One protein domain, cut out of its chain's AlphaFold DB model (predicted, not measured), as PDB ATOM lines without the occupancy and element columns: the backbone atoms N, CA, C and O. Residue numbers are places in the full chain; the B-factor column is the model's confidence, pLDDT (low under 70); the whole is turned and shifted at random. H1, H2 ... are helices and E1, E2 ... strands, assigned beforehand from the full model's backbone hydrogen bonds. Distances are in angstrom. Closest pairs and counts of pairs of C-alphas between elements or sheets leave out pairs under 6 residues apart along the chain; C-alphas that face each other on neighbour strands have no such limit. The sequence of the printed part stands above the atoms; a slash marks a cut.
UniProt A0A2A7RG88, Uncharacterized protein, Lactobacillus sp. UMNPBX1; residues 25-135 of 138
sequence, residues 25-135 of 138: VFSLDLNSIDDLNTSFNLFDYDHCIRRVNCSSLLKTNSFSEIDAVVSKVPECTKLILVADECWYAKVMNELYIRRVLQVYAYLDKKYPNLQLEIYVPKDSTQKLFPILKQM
ATOM      1  N   VAL A  25      -7.682  59.000 -19.740       84.25
ATOM      2  CA  VAL A  25      -8.764  59.642 -19.001       84.25
ATOM      3  C   VAL A  25      -9.532  60.557 -19.949       84.25
ATOM      4  O   VAL A  25      -8.986  61.509 -20.510       84.25
ATOM      5  N   PHE A  26     -10.821  60.267 -20.107       77.19
ATOM      6  CA  PHE A  26     -11.780  61.143 -20.772       77.19
ATOM      7  C   PHE A  26     -12.535  61.893 -19.672       77.19
ATOM      8  O   PHE A  26     -13.294  61.272 -18.930       77.19
ATOM      9  N   SER A  27     -12.313  63.200 -19.522       65.88
ATOM     10  CA  SER A  27     -13.022  64.008 -18.518       65.88
ATOM     11  C   SER A  27     -13.745  65.186 -19.154       65.88
ATOM     12  O   SER A  27     -13.384  65.685 -20.223       65.88
ATOM     13  N   LEU A  28     -14.786  65.627 -18.452       55.88
ATOM     14  CA  LEU A  28     -15.563  66.812 -18.776       55.88
ATOM     15  C   LEU A  28     -14.845  68.109 -18.369       55.88
ATOM     16  O   LEU A  28     -15.183  69.139 -18.946       55.88
ATOM     17  N   ASP A  29     -13.870  68.074 -17.448       62.66
ATOM     18  CA  ASP A  29     -13.234  69.297 -16.937       62.66
ATOM     19  C   ASP A  29     -11.755  69.114 -16.536       62.66
ATOM     20  O   ASP A  29     -11.433  68.496 -15.518       62.66
ATOM     21  N   LEU A  30     -10.840  69.684 -17.331       60.00
ATOM     22  CA  LEU A  30      -9.394  69.747 -17.043       60.00
ATOM     23  C   LEU A  30      -9.097  70.536 -15.769       60.00
ATOM     24  O   LEU A  30      -8.083  70.286 -15.123       60.00
ATOM     25  N   ASN A  31      -9.970  71.482 -15.416       58.03
ATOM     26  CA  ASN A  31      -9.791  72.357 -14.261       58.03
ATOM     27  C   ASN A  31      -9.964  71.623 -12.924       58.03
ATOM     28  O   ASN A  31      -9.611  72.174 -11.893       58.03
ATOM     29  N   SER A  32     -10.492  70.393 -12.945       55.56
ATOM     30  CA  SER A  32     -10.596  69.522 -11.764       55.56
ATOM     31  C   SER A  32      -9.284  68.837 -11.384       55.56
ATOM     32  O   SER A  32      -9.167  68.263 -10.305       55.56
ATOM     33  N   ILE A  33      -8.306  68.850 -12.285       61.06
ATOM     34  CA  ILE A  33      -6.949  68.421 -11.977       61.06
ATOM     35  C   ILE A  33      -6.272  69.644 -11.324       61.06
ATOM     36  O   ILE A  33      -6.562  70.776 -11.711       61.06
ATOM     37  N   ASP A  34      -5.344  69.454 -10.393       55.09
ATOM     38  CA  ASP A  34      -4.475  70.524  -9.883       55.09
ATOM     39  C   ASP A  34      -3.155  70.481 -10.674       55.09
ATOM     40  O   ASP A  34      -2.471  69.462 -10.676       55.09
ATOM     41  N   ASP A  35      -2.841  71.519 -11.463       55.81
ATOM     42  CA  ASP A  35      -1.561  71.630 -12.197       55.81
ATOM     43  C   ASP A  35      -0.615  72.581 -11.463       55.81
ATOM     44  O   ASP A  35      -1.024  73.642 -10.972       55.81
ATOM     45  N   LEU A  36       0.670  72.238 -11.451       52.09
ATOM     46  CA  LEU A  36       1.736  73.065 -10.876       52.09
ATOM     47  C   LEU A  36       1.857  74.438 -11.534       52.09
ATOM     48  O   LEU A  36       2.239  75.398 -10.877       52.09
ATOM     49  N   ASN A  37       1.493  74.574 -12.814       51.03
ATOM     50  CA  ASN A  37       1.524  75.882 -13.481       51.03
ATOM     51  C   ASN A  37       0.503  76.880 -12.903       51.03
ATOM     52  O   ASN A  37       0.608  78.076 -13.165       51.03
ATOM     53  N   THR A  38      -0.491  76.401 -12.149       45.53
ATOM     54  CA  THR A  38      -1.582  77.209 -11.580       45.53
ATOM     55  C   THR A  38      -1.539  77.328 -10.057       45.53
ATOM     56  O   THR A  38      -2.266  78.145  -9.496       45.53
ATOM     57  N   SER A  39      -0.688  76.560  -9.374       45.62
ATOM     58  CA  SER A  39      -0.621  76.517  -7.911       45.62
ATOM     59  C   SER A  39       0.673  77.164  -7.407       45.62
ATOM     60  O   SER A  39       1.739  76.566  -7.377       45.62
ATOM     61  N   PHE A  40       0.569  78.421  -6.966       39.94
ATOM     62  CA  PHE A  40       1.646  79.189  -6.319       39.94
ATOM     63  C   PHE A  40       2.005  78.706  -4.894       39.94
ATOM     64  O   PHE A  40       2.638  79.446  -4.146       39.94
ATOM     65  N   ASN A  41       1.625  77.488  -4.496       37.81
ATOM     66  CA  ASN A  41       1.806  77.003  -3.126       37.81
ATOM     67  C   ASN A  41       2.659  75.734  -3.106       37.81
ATOM     68  O   ASN A  41       2.244  74.660  -3.525       37.81
ATOM     69  N   LEU A  42       3.879  75.916  -2.611       47.47
ATOM     70  CA  LEU A  42       5.042  75.048  -2.763       47.47
ATOM     71  C   LEU A  42       5.151  73.876  -1.767       47.47
ATOM     72  O   LEU A  42       6.220  73.278  -1.736       47.47
ATOM     73  N   PHE A  43       4.156  73.538  -0.932       44.25
ATOM     74  CA  PHE A  43       4.496  72.751   0.273       44.25
ATOM     75  C   PHE A  43       3.608  71.585   0.738       44.25
ATOM     76  O   PHE A  43       4.083  70.886   1.619       44.25
ATOM     77  N   ASP A  44       2.441  71.266   0.160       42.94
ATOM     78  CA  ASP A  44       1.580  70.207   0.749       42.94
ATOM     79  C   ASP A  44       0.794  69.347  -0.263       42.94
ATOM     80  O   ASP A  44      -0.419  69.185  -0.145       42.94
ATOM     81  N   TYR A  45       1.445  68.751  -1.266       50.09
ATOM     82  CA  TYR A  45       0.798  67.667  -2.020       50.09
ATOM     83  C   TYR A  45       1.713  66.453  -2.139       50.09
ATOM     84  O   TYR A  45       2.761  66.513  -2.777       50.09
ATOM     85  N   ASP A  46       1.245  65.320  -1.607       49.53
ATOM     86  CA  ASP A  46       1.895  64.003  -1.697       49.53
ATOM     87  C   ASP A  46       2.130  63.528  -3.149       49.53
ATOM     88  O   ASP A  46       2.806  62.527  -3.380       49.53
ATOM     89  N   HIS A  47       1.580  64.222  -4.155       58.91
ATOM     90  CA  HIS A  47       1.708  63.867  -5.567       58.91
ATOM     91  C   HIS A  47       1.774  65.131  -6.434       58.91
ATOM     92  O   HIS A  47       0.761  65.750  -6.748       58.91
ATOM     93  N   CYS A  48       2.984  65.510  -6.829       68.69
ATOM     94  CA  CYS A  48       3.256  66.615  -7.741       68.69
ATOM     95  C   CYS A  48       2.795  66.215  -9.160       68.69
ATOM     96  O   CYS A  48       3.423  65.374  -9.813       68.69
ATOM     97  N   ILE A  49       1.651  66.758  -9.604       73.94
ATOM     98  CA  ILE A  49       1.042  66.480 -10.914       73.94
ATOM     99  C   ILE A  49       1.373  67.608 -11.885       73.94
ATOM    100  O   ILE A  49       1.063  68.772 -11.632       73.94
ATOM    101  N   ARG A  50       1.918  67.256 -13.049       77.62
ATOM    102  CA  ARG A  50       2.203  68.217 -14.114       77.62
ATOM    103  C   ARG A  50       1.428  67.924 -15.381       77.62
ATOM    104  O   ARG A  50       1.364  66.779 -15.822       77.62
ATOM    105  N   ARG A  51       0.917  68.969 -16.029       80.81
ATOM    106  CA  ARG A  51       0.323  68.861 -17.366       80.81
ATOM    107  C   ARG A  51       1.274  69.320 -18.449       80.81
ATOM    108  O   ARG A  51       1.984  70.316 -18.310       80.81
ATOM    109  N   VAL A  52       1.243  68.603 -19.565       82.12
ATOM    110  CA  VAL A  52       1.946  68.991 -20.782       82.12
ATOM    111  C   VAL A  52       1.048  68.753 -21.984       82.12
ATOM    112  O   VAL A  52       0.541  67.655 -22.198       82.12
ATOM    113  N   ASN A  53       0.893  69.793 -22.799       83.19
ATOM    114  CA  ASN A  53       0.185  69.707 -24.066       83.19
ATOM    115  C   ASN A  53       0.999  68.905 -25.080       83.19
ATOM    116  O   ASN A  53       2.132  69.264 -25.419       83.19
ATOM    117  N   CYS A  54       0.400  67.844 -25.608       85.38
ATOM    118  CA  CYS A  54       1.021  66.992 -26.610       85.38
ATOM    119  C   CYS A  54       1.402  67.777 -27.862       85.38
ATOM    120  O   CYS A  54       2.481  67.559 -28.400       85.38
ATOM    121  N   SER A  55       0.587  68.742 -28.297       82.50
ATOM    122  CA  SER A  55       0.930  69.599 -29.438       82.50
ATOM    123  C   SER A  55       2.276  70.314 -29.281       82.50
ATOM    124  O   SER A  55       2.973  70.549 -30.265       82.50
ATOM    125  N   SER A  56       2.655  70.650 -28.045       79.25
ATOM    126  CA  SER A  56       3.921  71.318 -27.734       79.25
ATOM    127  C   SER A  56       5.084  70.337 -27.796       79.25
ATOM    128  O   SER A  56       6.112  70.661 -28.381       79.25
ATOM    129  N   LEU A  57       4.899  69.116 -27.280       79.25
ATOM    130  CA  LEU A  57       5.892  68.044 -27.392       79.25
ATOM    131  C   LEU A  57       6.118  67.633 -28.849       79.25
ATOM    132  O   LEU A  57       7.251  67.431 -29.264       79.25
ATOM    133  N   LEU A  58       5.062  67.563 -29.655       79.12
ATOM    134  CA  LEU A  58       5.151  67.135 -31.051       79.12
ATOM    135  C   LEU A  58       5.772  68.184 -31.988       79.12
ATOM    136  O   LEU A  58       6.238  67.833 -33.070       79.12
ATOM    137  N   LYS A  59       5.813  69.456 -31.570       76.50
ATOM    138  CA  LYS A  59       6.542  70.534 -32.267       76.50
ATOM    139  C   LYS A  59       8.053  70.485 -32.021       76.50
ATOM    140  O   LYS A  59       8.784  71.187 -32.719       76.50
ATOM    141  N   THR A  60       8.514  69.706 -31.038       69.00
ATOM    142  CA  THR A  60       9.944  69.581 -30.733       69.00
ATOM    143  C   THR A  60      10.671  68.793 -31.816       69.00
ATOM    144  O   THR A  60      10.133  67.851 -32.408       69.00
ATOM    145  N   ASN A  61      11.915  69.191 -32.076       68.19
ATOM    146  CA  ASN A  61      12.763  68.575 -33.098       68.19
ATOM    147  C   ASN A  61      13.835  67.666 -32.490       68.19
ATOM    148  O   ASN A  61      14.760  67.278 -33.200       68.19
ATOM    149  N   SER A  62      13.777  67.381 -31.189       75.06
ATOM    150  CA  SER A  62      14.744  66.519 -30.514       75.06
ATOM    151  C   SER A  62      14.144  65.839 -29.283       75.06
ATOM    152  O   SER A  62      13.352  66.428 -28.548       75.06
ATOM    153  N   PHE A  63      14.576  64.606 -28.998       80.56
ATOM    154  CA  PHE A  63      14.232  63.929 -27.742       80.56
ATOM    155  C   PHE A  63      14.719  64.702 -26.510       80.56
ATOM    156  O   PHE A  63      14.022  64.739 -25.502       80.56
ATOM    157  N   SER A  64      15.857  65.395 -26.615       79.56
ATOM    158  CA  SER A  64      16.377  66.266 -25.557       79.56
ATOM    159  C   SER A  64      15.431  67.412 -25.195       79.56
ATOM    160  O   SER A  64      15.390  67.823 -24.040       79.56
ATOM    161  N   GLU A  65      14.655  67.933 -26.148       75.50
ATOM    162  CA  GLU A  65      13.639  68.952 -25.865       75.50
ATOM    163  C   GLU A  65      12.440  68.355 -25.122       75.50
ATOM    164  O   GLU A  65      11.944  68.970 -24.178       75.50
ATOM    165  N   ILE A  66      12.010  67.142 -25.490       77.19
ATOM    166  CA  ILE A  66      10.976  66.396 -24.754       77.19
ATOM    167  C   ILE A  66      11.446  66.151 -23.315       77.19
ATOM    168  O   ILE A  66      10.715  66.428 -22.364       77.19
ATOM    169  N   ASP A  67      12.693  65.714 -23.149       81.12
ATOM    170  CA  ASP A  67      13.307  65.498 -21.842       81.12
ATOM    171  C   ASP A  67      13.374  66.775 -21.016       81.12
ATOM    172  O   ASP A  67      13.001  66.759 -19.851       81.12
ATOM    173  N   ALA A  68      13.809  67.884 -21.615       76.81
ATOM    174  CA  ALA A  68      13.893  69.177 -20.949       76.81
ATOM    175  C   ALA A  68      12.517  69.691 -20.510       76.81
ATOM    176  O   ALA A  68      12.409  70.432 -19.533       76.81
ATOM    177  N   VAL A  69      11.445  69.324 -21.217       71.44
ATOM    178  CA  VAL A  69      10.093  69.621 -20.754       71.44
ATOM    179  C   VAL A  69       9.795  68.809 -19.504       71.44
ATOM    180  O   VAL A  69       9.351  69.413 -18.538       71.44
ATOM    181  N   VAL A  70      10.085  67.509 -19.464       73.00
ATOM    182  CA  VAL A  70       9.781  66.643 -18.310       73.00
ATOM    183  C   VAL A  70      10.669  66.946 -17.094       73.00
ATOM    184  O   VAL A  70      10.149  67.104 -15.993       73.00
ATOM    185  N   SER A  71      11.972  67.145 -17.290       69.06
ATOM    186  CA  SER A  71      12.978  67.300 -16.226       69.06
ATOM    187  C   SER A  71      12.924  68.621 -15.455       69.06
ATOM    188  O   SER A  71      13.554  68.744 -14.409       69.06
ATOM    189  N   LYS A  72      12.153  69.609 -15.929       65.56
ATOM    190  CA  LYS A  72      11.974  70.912 -15.257       65.56
ATOM    191  C   LYS A  72      11.346  70.836 -13.858       65.56
ATOM    192  O   LYS A  72      11.378  71.844 -13.164       65.56
ATOM    193  N   VAL A  73      10.762  69.701 -13.470       65.25
ATOM    194  CA  VAL A  73      10.159  69.507 -12.141       65.25
ATOM    195  C   VAL A  73      10.536  68.110 -11.631       65.25
ATOM    196  O   VAL A  73       9.816  67.151 -11.921       65.25
ATOM    197  N   PRO A  74      11.691  67.956 -10.961       62.94
ATOM    198  CA  PRO A  74      12.202  66.649 -10.544       62.94
ATOM    199  C   PRO A  74      11.327  65.953  -9.489       62.94
ATOM    200  O   PRO A  74      11.383  64.735  -9.368       62.94
ATOM    201  N   GLU A  75      10.487  66.697  -8.768       67.19
ATOM    202  CA  GLU A  75       9.558  66.185  -7.755       67.19
ATOM    203  C   GLU A  75       8.260  65.622  -8.358       67.19
ATOM    204  O   GLU A  75       7.436  65.057  -7.642       67.19
ATOM    205  N   CYS A  76       8.055  65.785  -9.669       70.75
ATOM    206  CA  CYS A  76       6.861  65.333 -10.376       70.75
ATOM    207  C   CYS A  76       6.760  63.801 -10.352       70.75
ATOM    208  O   CYS A  76       7.542  63.106 -11.003       70.75
ATOM    209  N   THR A  77       5.768  63.270  -9.640       77.19
ATOM    210  CA  THR A  77       5.480  61.827  -9.598       77.19
ATOM    211  C   THR A  77       4.444  61.418 -10.638       77.19
ATOM    212  O   THR A  77       4.327  60.229 -10.947       77.19
ATOM    213  N   LYS A  78       3.723  62.386 -11.227       82.19
ATOM    214  CA  LYS A  78       2.705  62.139 -12.250       82.19
ATOM    215  C   LYS A  78       2.703  63.189 -13.360       82.19
ATOM    216  O   LYS A  78       2.498  64.376 -13.119       82.19
ATOM    217  N   LEU A  79       2.816  62.736 -14.605       85.12
ATOM    218  CA  LEU A  79       2.747  63.567 -15.803       85.12
ATOM    219  C   LEU A  79       1.492  63.248 -16.623       85.12
ATOM    220  O   LEU A  79       1.250  62.112 -17.032       85.12
ATOM    221  N   ILE A  80       0.711  64.286 -16.904       86.31
ATOM    222  CA  ILE A  80      -0.510  64.225 -17.702       86.31
ATOM    223  C   ILE A  80      -0.231  64.803 -19.089       86.31
ATOM    224  O   ILE A  80       0.013  66.001 -19.250       86.31
ATOM    225  N   LEU A  81      -0.300  63.939 -20.097       87.31
ATOM    226  CA  LEU A  81      -0.173  64.271 -21.510       87.31
ATOM    227  C   LEU A  81      -1.543  64.676 -22.061       87.31
ATOM    228  O   LEU A  81      -2.422  63.838 -22.260       87.31
ATOM    229  N   VAL A  82      -1.745  65.968 -22.297       87.06
ATOM    230  CA  VAL A  82      -3.018  66.513 -22.780       87.06
ATOM    231  C   VAL A  82      -3.070  66.409 -24.304       87.06
ATOM    232  O   VAL A  82      -2.295  67.062 -25.001       87.06
ATOM    233  N   ALA A  83      -4.003  65.613 -24.831       87.00
ATOM    234  CA  ALA A  83      -4.307  65.497 -26.259       87.00
ATOM    235  C   ALA A  83      -5.119  66.719 -26.752       87.00
ATOM    236  O   ALA A  83      -6.310  66.632 -27.060       87.00
ATOM    237  N   ASP A  84      -4.468  67.881 -26.743       79.81
ATOM    238  CA  ASP A  84      -5.034  69.224 -26.888       79.81
ATOM    239  C   ASP A  84      -5.377  69.648 -28.325       79.81
ATOM    240  O   ASP A  84      -6.156  70.577 -28.521       79.81
ATOM    241  N   GLU A  85      -4.843  68.966 -29.336       76.88
ATOM    242  CA  GLU A  85      -5.123  69.283 -30.737       76.88
ATOM    243  C   GLU A  85      -6.059  68.245 -31.368       76.88
ATOM    244  O   GLU A  85      -5.814  67.039 -31.349       76.88
ATOM    245  N   CYS A  86      -7.141  68.733 -31.977       70.69
ATOM    246  CA  CYS A  86      -8.090  67.919 -32.724       70.69
ATOM    247  C   CYS A  86      -8.332  68.497 -34.114       70.69
ATOM    248  O   CYS A  86      -8.966  69.538 -34.284       70.69
ATOM    249  N   TRP A  87      -7.877  67.767 -35.123       70.69
ATOM    250  CA  TRP A  87      -8.026  68.103 -36.528       70.69
ATOM    251  C   TRP A  87      -9.399  67.670 -37.051       70.69
ATOM    252  O   TRP A  87     -10.050  66.768 -36.521       70.69
ATOM    253  N   TYR A  88      -9.881  68.316 -38.113       69.75
ATOM    254  CA  TYR A  88     -11.120  67.890 -38.781       69.75
ATOM    255  C   TYR A  88     -10.908  66.649 -39.659       69.75
ATOM    256  O   TYR A  88     -11.830  65.863 -39.856       69.75
ATOM    257  N   ALA A  89      -9.690  66.442 -40.164       79.31
ATOM    258  CA  ALA A  89      -9.362  65.294 -41.000       79.31
ATOM    259  C   ALA A  89      -9.034  64.059 -40.144       79.31
ATOM    260  O   ALA A  89      -8.099  64.090 -39.342       79.31
ATOM    261  N   LYS A  90      -9.751  62.949 -40.375       79.25
ATOM    262  CA  LYS A  90      -9.573  61.674 -39.653       79.25
ATOM    263  C   LYS A  90      -8.114  61.199 -39.644       79.25
ATOM    264  O   LYS A  90      -7.583  60.898 -38.583       79.25
ATOM    265  N   VAL A  91      -7.457  61.218 -40.806       80.69
ATOM    266  CA  VAL A  91      -6.059  60.777 -40.971       80.69
ATOM    267  C   VAL A  91      -5.098  61.590 -40.097       80.69
ATOM    268  O   VAL A  91      -4.181  61.034 -39.501       80.69
ATOM    269  N   MET A  92      -5.327  62.900 -39.965       81.50
ATOM    270  CA  MET A  92      -4.484  63.758 -39.125       81.50
ATOM    271  C   MET A  92      -4.671  63.454 -37.638       81.50
ATOM    272  O   MET A  92      -3.694  63.460 -36.898       81.50
ATOM    273  N   ASN A  93      -5.893  63.133 -37.203       83.50
ATOM    274  CA  ASN A  93      -6.159  62.710 -35.825       83.50
ATOM    275  C   ASN A  93      -5.555  61.340 -35.508       83.50
ATOM    276  O   ASN A  93      -5.010  61.153 -34.424       83.50
ATOM    277  N   GLU A  94      -5.637  60.393 -36.448       84.62
ATOM    278  CA  GLU A  94      -5.017  59.071 -36.308       84.62
ATOM    279  C   GLU A  94      -3.503  59.201 -36.147       84.62
ATOM    280  O   GLU A  94      -2.918  58.621 -35.231       84.62
ATOM    281  N   LEU A  95      -2.877  60.022 -36.992       84.38
ATOM    282  CA  LEU A  95      -1.448  60.272 -36.924       84.38
ATOM    283  C   LEU A  95      -1.054  61.021 -35.646       84.38
ATOM    284  O   LEU A  95      -0.107  60.614 -34.980       84.38
ATOM    285  N   TYR A  96      -1.800  62.062 -35.270       85.56
ATOM    286  CA  TYR A  96      -1.587  62.800 -34.024       85.56
ATOM    287  C   TYR A  96      -1.610  61.866 -32.812       85.56
ATOM    288  O   TYR A  96      -0.642  61.818 -32.058       85.56
ATOM    289  N   ILE A  97      -2.659  61.054 -32.660       86.94
ATOM    290  CA  ILE A  97      -2.758  60.120 -31.534       86.94
ATOM    291  C   ILE A  97      -1.651  59.077 -31.563       86.94
ATOM    292  O   ILE A  97      -1.068  58.786 -30.521       86.94
ATOM    293  N   ARG A  98      -1.297  58.557 -32.741       86.81
ATOM    294  CA  ARG A  98      -0.165  57.637 -32.865       86.81
ATOM    295  C   ARG A  98       1.119  58.267 -32.320       86.81
ATOM    296  O   ARG A  98       1.847  57.609 -31.586       86.81
ATOM    297  N   ARG A  99       1.369  59.545 -32.621       86.00
ATOM    298  CA  ARG A  99       2.526  60.277 -32.090       86.00
ATOM    299  C   ARG A  99       2.453  60.497 -30.585       86.00
ATOM    300  O   ARG A  99       3.460  60.317 -29.910       86.00
ATOM    301  N   VAL A 100       1.279  60.834 -30.053       87.88
ATOM    302  CA  VAL A 100       1.063  60.945 -28.600       87.88
ATOM    303  C   VAL A 100       1.418  59.634 -27.899       87.88
ATOM    304  O   VAL A 100       2.130  59.644 -26.898       87.88
ATOM    305  N   LEU A 101       0.996  58.500 -28.458       89.06
ATOM    306  CA  LEU A 101       1.322  57.176 -27.928       89.06
ATOM    307  C   LEU A 101       2.818  56.850 -28.022       89.06
ATOM    308  O   LEU A 101       3.366  56.242 -27.109       89.06
ATOM    309  N   GLN A 102       3.495  57.266 -29.093       88.06
ATOM    310  CA  GLN A 102       4.949  57.104 -29.225       88.06
ATOM    311  C   GLN A 102       5.713  57.931 -28.182       88.06
ATOM    312  O   GLN A 102       6.664  57.435 -27.584       88.06
ATOM    313  N   VAL A 103       5.275  59.167 -27.921       87.62
ATOM    314  CA  VAL A 103       5.825  60.001 -26.840       87.62
ATOM    315  C   VAL A 103       5.563  59.361 -25.478       87.62
ATOM    316  O   VAL A 103       6.479  59.284 -24.666       87.62
ATOM    317  N   TYR A 104       4.354  58.844 -25.245       89.56
ATOM    318  CA  TYR A 104       4.029  58.099 -24.029       89.56
ATOM    319  C   TYR A 104       4.997  56.925 -23.833       89.56
ATOM    320  O   TYR A 104       5.638  56.836 -22.795       89.56
ATOM    321  N   ALA A 105       5.164  56.067 -24.846       88.62
ATOM    322  CA  ALA A 105       6.043  54.899 -24.770       88.62
ATOM    323  C   ALA A 105       7.513  55.281 -24.524       88.62
ATOM    324  O   ALA A 105       8.225  54.603 -23.784       88.62
ATOM    325  N   TYR A 106       7.970  56.380 -25.131       88.62
ATOM    326  CA  TYR A 106       9.304  56.922 -24.891       88.62
ATOM    327  C   TYR A 106       9.497  57.342 -23.429       88.62
ATOM    328  O   TYR A 106      10.491  56.965 -22.806       88.62
ATOM    329  N   LEU A 107       8.545  58.104 -22.884       87.06
ATOM    330  CA  LEU A 107       8.602  58.606 -21.513       87.06
ATOM    331  C   LEU A 107       8.474  57.480 -20.485       87.06
ATOM    332  O   LEU A 107       9.241  57.467 -19.530       87.06
ATOM    333  N   ASP A 108       7.584  56.519 -20.718       88.25
ATOM    334  CA  ASP A 108       7.349  55.360 -19.847       88.25
ATOM    335  C   ASP A 108       8.615  54.503 -19.709       88.25
ATOM    336  O   ASP A 108       9.045  54.152 -18.612       88.25
ATOM    337  N   LYS A 109       9.307  54.266 -20.832       88.06
ATOM    338  CA  LYS A 109      10.583  53.542 -20.842       88.06
ATOM    339  C   LYS A 109      11.704  54.308 -20.136       88.06
ATOM    340  O   LYS A 109      12.583  53.691 -19.536       88.06
ATOM    341  N   LYS A 110      11.740  55.633 -20.281       87.44
ATOM    342  CA  LYS A 110      12.849  56.463 -19.794       87.44
ATOM    343  C   LYS A 110      12.703  56.862 -18.325       87.44
ATOM    344  O   LYS A 110      13.710  56.959 -17.628       87.44
ATOM    345  N   TYR A 111      11.474  57.069 -17.866       85.94
ATOM    346  CA  TYR A 111      11.136  57.521 -16.520       85.94
ATOM    347  C   TYR A 111      10.153  56.529 -15.870       85.94
ATOM    348  O   TYR A 111       9.000  56.879 -15.643       85.94
ATOM    349  N   PRO A 112      10.583  55.298 -15.530       83.31
ATOM    350  CA  PRO A 112       9.681  54.236 -15.062       83.31
ATOM    351  C   PRO A 112       8.989  54.538 -13.722       83.31
ATOM    352  O   PRO A 112       7.981  53.923 -13.391       83.31
ATOM    353  N   ASN A 113       9.519  55.486 -12.942       83.75
ATOM    354  CA  ASN A 113       8.921  55.927 -11.679       83.75
ATOM    355  C   ASN A 113       7.879  57.046 -11.867       83.75
ATOM    356  O   ASN A 113       7.228  57.439 -10.902       83.75
ATOM    357  N   LEU A 114       7.743  57.585 -13.082       83.88
ATOM    358  CA  LEU A 114       6.802  58.648 -13.406       83.88
ATOM    359  C   LEU A 114       5.468  58.031 -13.826       83.88
ATOM    360  O   LEU A 114       5.385  57.334 -14.833       83.88
ATOM    361  N   GLN A 115       4.398  58.324 -13.091       86.50
ATOM    362  CA  GLN A 115       3.060  57.916 -13.505       86.50
ATOM    363  C   GLN A 115       2.631  58.724 -14.730       86.50
ATOM    364  O   GLN A 115       2.568  59.952 -14.680       86.50
ATOM    365  N   LEU A 116       2.303  58.046 -15.826       87.50
ATOM    366  CA  LEU A 116       1.871  58.687 -17.065       87.50
ATOM    367  C   LEU A 116       0.380  58.470 -17.305       87.50
ATOM    368  O   LEU A 116      -0.135  57.357 -17.213       87.50
ATOM    369  N   GLU A 117      -0.314  59.542 -17.672       88.94
ATOM    370  CA  GLU A 117      -1.711  59.487 -18.099       88.94
ATOM    371  C   GLU A 117      -1.915  60.331 -19.350       88.94
ATOM    372  O   GLU A 117      -1.354  61.419 -19.478       88.94
ATOM    373  N   ILE A 118      -2.746  59.848 -20.273       89.38
ATOM    374  CA  ILE A 118      -3.192  60.637 -21.418       89.38
ATOM    375  C   ILE A 118      -4.559  61.208 -21.084       89.38
ATOM    376  O   ILE A 118      -5.517  60.474 -20.846       89.38
ATOM    377  N   TYR A 119      -4.651  62.526 -21.109       87.38
ATOM    378  CA  TYR A 119      -5.903  63.231 -20.947       87.38
ATOM    379  C   TYR A 119      -6.465  63.626 -22.310       87.38
ATOM    380  O   TYR A 119      -5.785  64.282 -23.099       87.38
ATOM    381  N   VAL A 120      -7.729  63.290 -22.572       85.75
ATOM    382  CA  VAL A 120      -8.436  63.711 -23.789       85.75
ATOM    383  C   VAL A 120      -9.509  64.747 -23.434       85.75
ATOM    384  O   VAL A 120     -10.462  64.406 -22.731       85.75
ATOM    385  N   PRO A 121      -9.403  66.000 -23.927       82.12
ATOM    386  CA  PRO A 121     -10.430  67.021 -23.731       82.12
ATOM    387  C   PRO A 121     -11.807  66.599 -24.242       82.12
ATOM    388  O   PRO A 121     -11.929  65.868 -25.229       82.12
ATOM    389  N   LYS A 122     -12.863  67.113 -23.601       78.50
ATOM    390  CA  LYS A 122     -14.261  66.849 -23.967       78.50
ATOM    391  C   LYS A 122     -14.528  67.100 -25.453       78.50
ATOM    392  O   LYS A 122     -15.048  66.219 -26.137       78.50
ATOM    393  N   ASP A 123     -14.084  68.244 -25.964       77.25
ATOM    394  CA  ASP A 123     -14.285  68.646 -27.365       77.25
ATOM    395  C   ASP A 123     -13.519  67.754 -28.354       77.25
ATOM    396  O   ASP A 123     -13.904  67.596 -29.516       77.25
ATOM    397  N   SER A 124     -12.455  67.111 -27.871       80.12
ATOM    398  CA  SER A 124     -11.632  66.158 -28.614       80.12
ATOM    399  C   SER A 124     -12.157  64.720 -28.521       80.12
ATOM    400  O   SER A 124     -11.887  63.897 -29.396       80.12
ATOM    401  N   THR A 125     -12.941  64.402 -27.488       80.69
ATOM    402  CA  THR A 125     -13.353  63.032 -27.152       80.69
ATOM    403  C   THR A 125     -14.116  62.373 -28.296       80.69
ATOM    404  O   THR A 125     -13.758  61.275 -28.711       80.69
ATOM    405  N   GLN A 126     -15.107  63.050 -28.882       81.56
ATOM    406  CA  GLN A 126     -15.909  62.479 -29.976       81.56
ATOM    407  C   GLN A 126     -15.071  62.118 -31.213       81.56
ATOM    408  O   GLN A 126     -15.404  61.180 -31.937       81.56
ATOM    409  N   LYS A 127     -13.973  62.845 -31.451       82.75
ATOM    410  CA  LYS A 127     -13.096  62.656 -32.612       82.75
ATOM    411  C   LYS A 127     -12.025  61.598 -32.360       82.75
ATOM    412  O   LYS A 127     -11.722  60.817 -33.258       82.75
ATOM    413  N   LEU A 128     -11.451  61.575 -31.157       81.75
ATOM    414  CA  LEU A 128     -10.306  60.721 -30.824       81.75
ATOM    415  C   LEU A 128     -10.716  59.369 -30.236       81.75
ATOM    416  O   LEU A 128     -10.009  58.385 -30.434       81.75
ATOM    417  N   PHE A 129     -11.869  59.279 -29.570       82.69
ATOM    418  CA  PHE A 129     -12.342  58.034 -28.959       82.69
ATOM    419  C   PHE A 129     -12.497  56.874 -29.963       82.69
ATOM    420  O   PHE A 129     -11.988  55.786 -29.681       82.69
ATOM    421  N   PRO A 130     -13.107  57.057 -31.157       84.12
ATOM    422  CA  PRO A 130     -13.221  55.972 -32.133       84.12
ATOM    423  C   PRO A 130     -11.859  55.473 -32.631       84.12
ATOM    424  O   PRO A 130     -11.697  54.281 -32.873       84.12
ATOM    425  N   ILE A 131     -10.889  56.382 -32.759       85.06
ATOM    426  CA  ILE A 131      -9.521  56.080 -33.193       85.06
ATOM    427  C   ILE A 131      -8.808  55.254 -32.121       85.06
ATOM    428  O   ILE A 131      -8.287  54.183 -32.419       85.06
ATOM    429  N   LEU A 132      -8.846  55.714 -30.868       82.44
ATOM    430  CA  LEU A 132      -8.223  55.032 -29.732       82.44
ATOM    431  C   LEU A 132      -8.776  53.615 -29.535       82.44
ATOM    432  O   LEU A 132      -8.011  52.696 -29.271       82.44
ATOM    433  N   LYS A 133     -10.085  53.413 -29.741       82.44
ATOM    434  CA  LYS A 133     -10.723  52.088 -29.663       82.44
ATOM    435  C   LYS A 133     -10.248  51.116 -30.754       82.44
ATOM    436  O   LYS A 133     -10.322  49.906 -30.563       82.44
ATOM    437  N   GLN A 134      -9.814  51.628 -31.905       81.94
ATOM    438  CA  GLN A 134      -9.371  50.824 -33.050       81.94
ATOM    439  C   GLN A 134      -7.869  50.515 -33.019       81.94
ATOM    440  O   GLN A 134      -7.412  49.643 -33.762       81.94
ATOM    441  N   MET A 135      -7.093  51.215 -32.187       78.50
ATOM    442  CA  MET A 135      -5.654  51.004 -32.093       78.50
ATOM    443  C   MET A 135      -5.330  49.698 -31.370       78.50
ATOM    444  O   MET A 135      -5.876  49.392 -30.311       78.50
TER     445      MET A 135
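This is residues 25 to 135 of the 138 residues of an uncharacterized protein of Lactobacillus sp. UMNPBX1 (UniProt A0A2A7RG88). A sheet of three parallel strands, in the order E1 E2 E3, has the long helix H3 over one face, running along the strands, so that sheet and helix form two layers. H1 and H2 only graze the sheet, H4 crosses the first part of H3, and residues 38 to 44 stick out from a long stretch with no named element. The printed part has 111 residues, with four named helices and three named strands in the order E1 H1 H2 E2 H3 E3 H4, mixed in class. It is compact, with a radius of gyration of the C-alphas of 14.3 A, and spans 43 by 31 by 21 A.

E2, residues 76 to 82, is the inner strand, parallel to E1, residues 48 to 53, at 25 degrees, with N 80 and O 50 2.8 A apart. It is parallel to E3, residues 115 to 120, at 22 degrees, with N 81 and O 117 2.8 A apart. H3, residues 90 to 110, is on the sheet at a height of 9.6 A, over E3 and only just over E2, with 3 C-alphas. E1, H1, H2, E2 and E2, H3, E3 are strand-helix-strand units, parallel neighbour strands with helices between, both with right-handed crossovers; H1 is residues 54 to 58 and H2 residues 63 to 71. H1 only just touches H3, with 3 pairs of C-alphas within 8 A, the closest those of Cys 54 and Val 100, 6.4 A. H2 and H3 are near each other. H4, residues 122 to 134, touches residues 90 to 97 of H3, about perpendicular at 80 degrees, the closest C-alphas being those of Glu 94 and Ile 131, 6.2 A. Every O i to N i+4 pair is within hydrogen-bond range in H1, H2 and H3, and 5 of 9 in H4.

E1 begins at C-alpha 48, (3.256, 66.615, -7.741), and H4 ends at C-alpha 134, (-9.371, 50.824, -33.050). H3 is 30.4 A long, H4 19.1 A, E1 16.9 A, E3 16.5 A and E2 15.9 A.

The C-alphas of Phe 43 and Val 91, 44.2 A, are the two farthest apart. The printed part has no cut and no long link. Residues 25 to 26 pair, parallel, with residues 119 to 120 of E3. Confidence is under 70 in residues 27 to 48, 60 to 61, 71 to 75 and 88.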